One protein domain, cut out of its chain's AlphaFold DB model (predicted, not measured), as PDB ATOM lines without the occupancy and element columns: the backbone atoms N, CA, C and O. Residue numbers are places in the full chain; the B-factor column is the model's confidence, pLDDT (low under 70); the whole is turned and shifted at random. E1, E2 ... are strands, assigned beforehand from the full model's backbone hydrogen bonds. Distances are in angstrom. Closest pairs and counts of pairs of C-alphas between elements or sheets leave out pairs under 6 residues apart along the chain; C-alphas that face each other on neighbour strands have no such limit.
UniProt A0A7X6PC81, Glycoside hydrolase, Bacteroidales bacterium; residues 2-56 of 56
ATOM      1  N   ASP A   2     189.810 336.761 221.000       41.16
ATOM      2  CA  ASP A   2     189.650 337.136 219.599       41.16
ATOM      3  C   ASP A   2     188.179 337.001 219.219       41.16
ATOM      4  O   ASP A   2     187.675 335.916 218.939       41.16
ATOM      5  N   LEU A   3     187.465 338.125 219.263       44.09
ATOM      6  CA  LEU A   3     186.110 338.230 218.738       44.09
ATOM      7  C   LEU A   3     186.198 338.324 217.213       44.09
ATOM      8  O   LEU A   3     186.154 339.407 216.631       44.09
ATOM      9  N   ILE A   4     186.357 337.179 216.553       37.91
ATOM     10  CA  ILE A   4     186.252 337.087 215.098       37.91
ATOM     11  C   ILE A   4     184.770 337.267 214.723       37.91
ATOM     12  O   ILE A   4     184.017 336.311 214.569       37.91
ATOM     13  N   PHE A   5     184.338 338.519 214.565       43.22
ATOM     14  CA  PHE A   5     183.046 338.913 213.987       43.22
ATOM     15  C   PHE A   5     183.076 338.787 212.447       43.22
ATOM     16  O   PHE A   5     182.829 339.756 211.732       43.22
ATOM     17  N   LYS A   6     183.455 337.620 211.900       41.56
ATOM     18  CA  LYS A   6     183.622 337.446 210.437       41.56
ATOM     19  C   LYS A   6     182.546 336.645 209.708       41.56
ATOM     20  O   LYS A   6     182.591 336.625 208.488       41.56
ATOM     21  N   GLU A   7     181.547 336.081 210.378       45.50
ATOM     22  CA  GLU A   7     180.450 335.392 209.684       45.50
ATOM     23  C   GLU A   7     179.144 335.560 210.461       45.50
ATOM     24  O   GLU A   7     178.867 334.854 211.429       45.50
ATOM     25  N   TRP A   8     178.325 336.527 210.048       52.84
ATOM     26  CA  TRP A   8     176.937 336.593 210.486       52.84
ATOM     27  C   TRP A   8     176.162 335.565 209.640       52.84
ATOM     28  O   TRP A   8     175.829 335.776 208.479       52.84
ATOM     29  N   ARG A   9     175.984 334.367 210.204       52.59
ATOM     30  CA  ARG A   9     175.298 333.229 209.577       52.59
ATOM     31  C   ARG A   9     173.798 333.269 209.884       52.59
ATOM     32  O   ARG A   9     173.259 332.307 210.425       52.59
ATOM     33  N   THR A  10     173.099 334.359 209.575       55.41
ATOM     34  CA  THR A  10     171.625 334.344 209.580       55.41
ATOM     35  C   THR A  10     171.164 333.670 208.300       55.41
ATOM     36  O   THR A  10     171.010 334.282 207.247       55.41
ATOM     37  N   LYS A  11     170.996 332.351 208.382       55.34
ATOM     38  CA  LYS A  11     170.254 331.594 207.379       55.34
ATOM     39  C   LYS A  11     168.780 331.691 207.752       55.34
ATOM     40  O   LYS A  11     168.281 330.871 208.516       55.34
ATOM     41  N   GLU A  12     168.107 332.712 207.245       59.91
ATOM     42  CA  GLU A  12     166.655 332.817 207.355       59.91
ATOM     43  C   GLU A  12     166.021 332.107 206.159       59.91
ATOM     44  O   GLU A  12     166.466 332.227 205.018       59.91
ATOM     45  N   SER A  13     165.033 331.265 206.431       61.66
ATOM     46  CA  SER A  13     164.305 330.518 205.409       61.66
ATOM     47  C   SER A  13     162.832 330.621 205.752       61.66
ATOM     48  O   SER A  13     162.418 330.260 206.851       61.66
ATOM     49  N   GLY A  14     162.050 331.149 204.822       64.56
ATOM     50  CA  GLY A  14     160.627 331.376 204.996       64.56
ATOM     51  C   GLY A  14     159.902 331.182 203.678       64.56
ATOM     52  O   GLY A  14     160.513 331.163 202.611       64.56
ATOM     53  N   LYS A  15     158.588 331.001 203.763       64.94
ATOM     54  CA  LYS A  15     157.728 331.043 202.585       64.94
ATOM     55  C   LYS A  15     157.310 332.488 202.366       64.94
ATOM     56  O   LYS A  15     156.980 333.178 203.332       64.94
ATOM     57  N   ALA A  16     157.327 332.928 201.114       71.38
ATOM     58  CA  ALA A  16     156.678 334.173 200.745       71.38
ATOM     59  C   ALA A  16     155.195 334.122 201.154       71.38
ATOM     60  O   ALA A  16     154.584 333.048 201.156       71.38
ATOM     61  N   GLY A  17     154.640 335.267 201.557       69.62
ATOM     62  CA  GLY A  17     153.225 335.386 201.907       69.62
ATOM     63  C   GLY A  17     152.306 335.122 200.710       69.62
ATOM     64  O   GLY A  17     152.769 334.886 199.595       69.62
ATOM     65  N   ALA A  18     150.990 335.197 200.927       70.69
ATOM     66  CA  ALA A  18     149.995 335.001 199.867       70.69
ATOM     67  C   ALA A  18     150.195 335.955 198.668       70.69
ATOM     68  O   ALA A  18     149.916 335.581 197.534       70.69
ATOM     69  N   ASP A  19     150.754 337.141 198.916       73.75
ATOM     70  CA  ASP A  19     151.097 338.158 197.916       73.75
ATOM     71  C   ASP A  19     152.480 337.954 197.260       73.75
ATOM     72  O   ASP A  19     152.989 338.845 196.583       73.75
ATOM     73  N   GLY A  20     153.156 336.827 197.510       75.50
ATOM     74  CA  GLY A  20     154.493 336.546 196.969       75.50
ATOM     75  C   GLY A  20     155.621 337.381 197.589       75.50
ATOM     76  O   GLY A  20     156.764 337.291 197.154       75.50
ATOM     77  N   THR A  21     155.332 338.157 198.638       78.12
ATOM     78  CA  THR A  21     156.317 339.009 199.322       78.12
ATOM     79  C   THR A  21     156.843 338.347 200.597       78.12
ATOM     80  O   THR A  21     156.078 337.791 201.388       78.12
ATOM     81  N   PHE A  22     158.156 338.431 200.821       77.19
ATOM     82  CA  PHE A  22     158.818 338.035 202.064       77.19
ATOM     83  C   PHE A  22     159.613 339.224 202.611       77.19
ATOM     84  O   PHE A  22     160.457 339.783 201.912       77.19
ATOM     85  N   THR A  23     159.342 339.628 203.851       79.38
ATOM     86  CA  THR A  23     160.012 340.765 204.496       79.38
ATOM     87  C   THR A  23     160.588 340.320 205.827       79.38
ATOM     88  O   THR A  23     159.857 339.829 206.685       79.38
ATOM     89  N   VAL A  24     161.894 340.515 206.000       76.69
ATOM     90  CA  VAL A  24     162.607 340.206 207.243       76.69
ATOM     91  C   VAL A  24     163.546 341.344 207.625       76.69
ATOM     92  O   VAL A  24     164.111 341.996 206.740       76.69
ATOM     93  N   PRO A  25     163.716 341.618 208.928       79.69
ATOM     94  CA  PRO A  25     164.728 342.553 209.387       79.69
ATOM     95  C   PRO A  25     166.122 341.972 209.131       79.69
ATOM     96  O   PRO A  25     166.440 340.876 209.577       79.69
ATOM     97  N   ALA A  26     166.969 342.732 208.443       75.81
ATOM     98  CA  ALA A  26     168.312 342.317 208.059       75.81
ATOM     99  C   ALA A  26     169.355 343.344 208.531       75.81
ATOM    100  O   ALA A  26     169.101 344.549 208.558       75.81
ATOM    101  N   PHE A  27     170.550 342.878 208.899       81.56
ATOM    102  CA  PHE A  27     171.688 343.748 209.207       81.56
ATOM    103  C   PHE A  27     172.282 344.368 207.939       81.56
ATOM    104  O   PHE A  27     172.187 343.811 206.853       81.56
ATOM    105  N   PHE A  28     172.973 345.497 208.048       81.88
ATOM    106  CA  PHE A  28     173.663 346.062 206.887       81.88
ATOM    107  C   PHE A  28     174.861 345.193 206.486       81.88
ATOM    108  O   PHE A  28     175.719 344.897 207.319       81.88
ATOM    109  N   GLY A  29     174.928 344.800 205.217       82.50
ATOM    110  CA  GLY A  29     175.938 343.886 204.701       82.50
ATOM    111  C   GLY A  29     175.608 343.354 203.308       82.50
ATOM    112  O   GLY A  29     174.654 343.787 202.662       82.50
ATOM    113  N   LYS A  30     176.420 342.403 202.845       83.38
ATOM    114  CA  LYS A  30     176.199 341.677 201.590       83.38
ATOM    115  C   LYS A  30     175.410 340.406 201.860       83.38
ATOM    116  O   LYS A  30     175.766 339.652 202.759       83.38
ATOM    117  N   TYR A  31     174.383 340.174 201.060       81.88
ATOM    118  CA  TYR A  31     173.451 339.065 201.176       81.88
ATOM    119  C   TYR A  31     173.451 338.257 199.891       81.88
ATOM    120  O   TYR A  31     173.400 338.813 198.795       81.88
ATOM    121  N   LYS A  32     173.442 336.937 200.048       82.44
ATOM    122  CA  LYS A  32     173.146 336.000 198.972       82.44
ATOM    123  C   LYS A  32     171.714 335.519 199.164       82.44
ATOM    124  O   LYS A  32     171.424 334.832 200.141       82.44
ATOM    125  N   ILE A  33     170.829 335.919 198.264       80.81
ATOM    126  CA  ILE A  33     169.411 335.569 198.289       80.81
ATOM    127  C   ILE A  33     169.196 334.475 197.253       80.81
ATOM    128  O   ILE A  33     169.545 334.653 196.090       80.81
ATOM    129  N   THR A  34     168.628 333.349 197.677       79.19
ATOM    130  CA  THR A  34     168.271 332.244 196.784       79.19
ATOM    131  C   THR A  34     166.770 331.996 196.875       79.19
ATOM    132  O   THR A  34     166.270 331.718 197.964       79.19
ATOM    133  N   VAL A  35     166.063 332.090 195.751       78.25
ATOM    134  CA  VAL A  35     164.625 331.798 195.633       78.25
ATOM    135  C   VAL A  35     164.434 330.901 194.424       78.25
ATOM    136  O   VAL A  35     164.904 331.251 193.349       78.25
ATOM    137  N   ASP A  36     163.774 329.758 194.621       72.62
ATOM    138  CA  ASP A  36     163.434 328.807 193.551       72.62
ATOM    139  C   ASP A  36     164.615 328.555 192.589       72.62
ATOM    140  O   ASP A  36     164.554 328.793 191.391       72.62
ATOM    141  N   GLU A  37     165.764 328.179 193.168       80.38
ATOM    142  CA  GLU A  37     167.041 327.913 192.475       80.38
ATOM    143  C   GLU A  37     167.771 329.142 191.891       80.38
ATOM    144  O   GLU A  37     168.988 329.090 191.680       80.38
ATOM    145  N   VAL A  38     167.106 330.289 191.743       80.06
ATOM    146  CA  VAL A  38     167.741 331.547 191.333       80.06
ATOM    147  C   VAL A  38     168.478 332.164 192.510       80.06
ATOM    148  O   VAL A  38     167.915 332.417 193.573       80.06
ATOM    149  N   THR A  39     169.764 332.437 192.318       83.19
ATOM    150  CA  THR A  39     170.620 333.073 193.317       83.19
ATOM    151  C   THR A  39     171.017 334.466 192.859       83.19
ATOM    152  O   THR A  39     171.538 334.633 191.761       83.19
ATOM    153  N   THR A  40     170.845 335.452 193.731       83.31
ATOM    154  CA  THR A  40     171.282 336.827 193.512       83.31
ATOM    155  C   THR A  40     172.077 337.344 194.703       83.31
ATOM    156  O   THR A  40     171.840 336.969 195.854       83.31
ATOM    157  N   GLU A  41     173.048 338.199 194.420       87.00
ATOM    158  CA  GLU A  41     173.879 338.846 195.424       87.00
ATOM    159  C   GLU A  41     173.504 340.317 195.501       87.00
ATOM    160  O   GLU A  41     173.531 341.042 194.505       87.00
ATOM    161  N   VAL A  42     173.149 340.766 196.698       85.75
ATOM    162  CA  VAL A  42     172.723 342.140 196.927       85.75
ATOM    163  C   VAL A  42     173.400 342.733 198.149       85.75
ATOM    164  O   VAL A  42     173.740 342.036 199.101       85.75
ATOM    165  N   GLU A  43     173.596 344.046 198.136       85.81
ATOM    166  CA  GLU A  43     174.186 344.770 199.257       85.81
ATOM    167  C   GLU A  43     173.144 345.682 199.908       85.81
ATOM    168  O   GLU A  43     172.630 346.624 199.289       85.81
ATOM    169  N   LEU A  44     172.848 345.402 201.178       84.25
ATOM    170  CA  LEU A  44     172.026 346.240 202.035       84.25
ATOM    171  C   LEU A  44     172.940 347.206 202.790       84.25
ATOM    172  O   LEU A  44     173.617 346.836 203.748       84.25
ATOM    173  N   THR A  45     172.957 348.466 202.368       84.19
ATOM    174  CA  THR A  45     173.756 349.505 203.024       84.19
ATOM    175  C   THR A  45     172.904 350.343 203.968       84.19
ATOM    176  O   THR A  45     171.706 350.530 203.753       84.19
ATOM    177  N   LYS A  46     173.545 350.926 204.991       82.19
ATOM    178  CA  LYS A  46     172.907 351.895 205.905       82.19
ATOM    179  C   LYS A  46     172.227 353.048 205.171       82.19
ATOM    180  O   LYS A  46     171.213 353.547 205.631       82.19
ATOM    181  N   GLN A  47     172.796 353.452 204.036       85.56
ATOM    182  CA  GLN A  47     172.279 354.539 203.205       85.56
ATOM    183  C   GLN A  47     170.974 354.157 202.497       85.56
ATOM    184  O   GLN A  47     170.110 355.008 202.329       85.56
ATOM    185  N   LYS A  48     170.828 352.886 202.093       83.50
ATOM    186  CA  LYS A  48     169.601 352.389 201.457       83.50
ATOM    187  C   LYS A  48     168.488 352.129 202.471       83.50
ATOM    188  O   LYS A  48     167.328 352.359 202.154       83.50
ATOM    189  N   GLY A  49     168.823 351.636 203.665       83.38
ATOM    190  CA  GLY A  49     167.861 351.340 204.736       83.38
ATOM    191  C   GLY A  49     167.010 350.085 204.496       83.38
ATOM    192  O   GLY A  49     166.787 349.319 205.427       83.38
ATOM    193  N   SER A  50     166.615 349.824 203.251       84.56
ATOM    194  CA  SER A  50     165.913 348.620 202.808       84.56
ATOM    195  C   SER A  50     166.348 348.210 201.402       84.56
ATOM    196  O   SER A  50     166.907 349.006 200.644       84.56
ATOM    197  N   ILE A  51     166.074 346.961 201.033       83.06
ATOM    198  CA  ILE A  51     166.290 346.458 199.679       83.06
ATOM    199  C   ILE A  51     165.122 345.571 199.263       83.06
ATOM    200  O   ILE A  51     164.726 344.678 200.008       83.06
ATOM    201  N   THR A  52     164.590 345.828 198.072       84.56
ATOM    202  CA  THR A  52     163.595 344.972 197.425       84.56
ATOM    203  C   THR A  52     164.275 344.277 196.264       84.56
ATOM    204  O   THR A  52     164.973 344.917 195.476       84.56
ATOM    205  N   VAL A  53     164.111 342.962 196.194       81.56
ATOM    206  CA  VAL A  53     164.728 342.123 195.173       81.56
ATOM    207  C   VAL A  53     163.611 341.432 194.418       81.56
ATOM    208  O   VAL A  53     162.905 340.599 194.978       81.56
ATOM    209  N   GLU A  54     163.444 341.812 193.157       80.25
ATOM    210  CA  GLU A  54     162.502 341.182 192.241       80.25
ATOM    211  C   GLU A  54     163.236 340.075 191.482       80.25
ATOM    212  O   GLU A  54     164.222 340.330 190.787       80.25
ATOM    213  N   LEU A  55     162.775 338.839 191.645       70.44
ATOM    214  CA  LEU A  55     163.276 337.675 190.920       70.44
ATOM    215  C   LEU A  55     162.213 337.331 189.870       70.44
ATOM    216  O   LEU A  55     161.041 337.195 190.217       70.44
ATOM    217  N   ARG A  56     162.613 337.315 188.594       63.69
ATOM    218  CA  ARG A  56     161.753 337.007 187.440       63.69
ATOM    219  C   ARG A  56     161.864 335.549 187.041       63.69
ATOM    220  O   ARG A  56     162.991 335.020 187.161       63.69
TER     221      ARG A  56
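What this domain is: This is residues 2 to 56 of the 56 residues of the protein "Glycoside hydrolase" of Bacteroidales bacterium (UniProt A0A7X6PC81). There is little regular structure: one two-stranded hairpin, E1 and E2, with a long unnamed stretch, residues 2 to 28, that runs out to Ala 18 and folds back before E1. After E2 the unnamed residues 45 to 56 turn and fold back, and at the other end residues 2 to 7 stick out. The printed part has 55 residues, with no named helix and two antiparallel strands, E1 then E2; the class is all strand, with 14 residues in named elements. It is loose, with a radius of gyration of the C-alphas of 12.8 A, and spans 44 by 24 by 17 A.

How they stand to each other: E1, residues 29 to 35, and E2, residues 38 to 44, form an antiparallel hairpin at 157 degrees, joined by a tight link. C-alphas 34 and 39 face each other at 4.3 A. N 31 and O 42, 2.8 A apart, are within hydrogen-bond range.

Where its parts are: E1 begins at C-alpha 29 (175.938, 343.886, 204.701) and is 18.9 A long. E2, 18.7 A long, ends at C-alpha 44 (172.026, 346.240, 202.035).

The domain as a whole: The C-alphas of Asp 2 and Ala 18 are the farthest apart, 44.3 A. The printed part has no cut. Residues 2 to 15, 17 and 56 have pLDDT under 70.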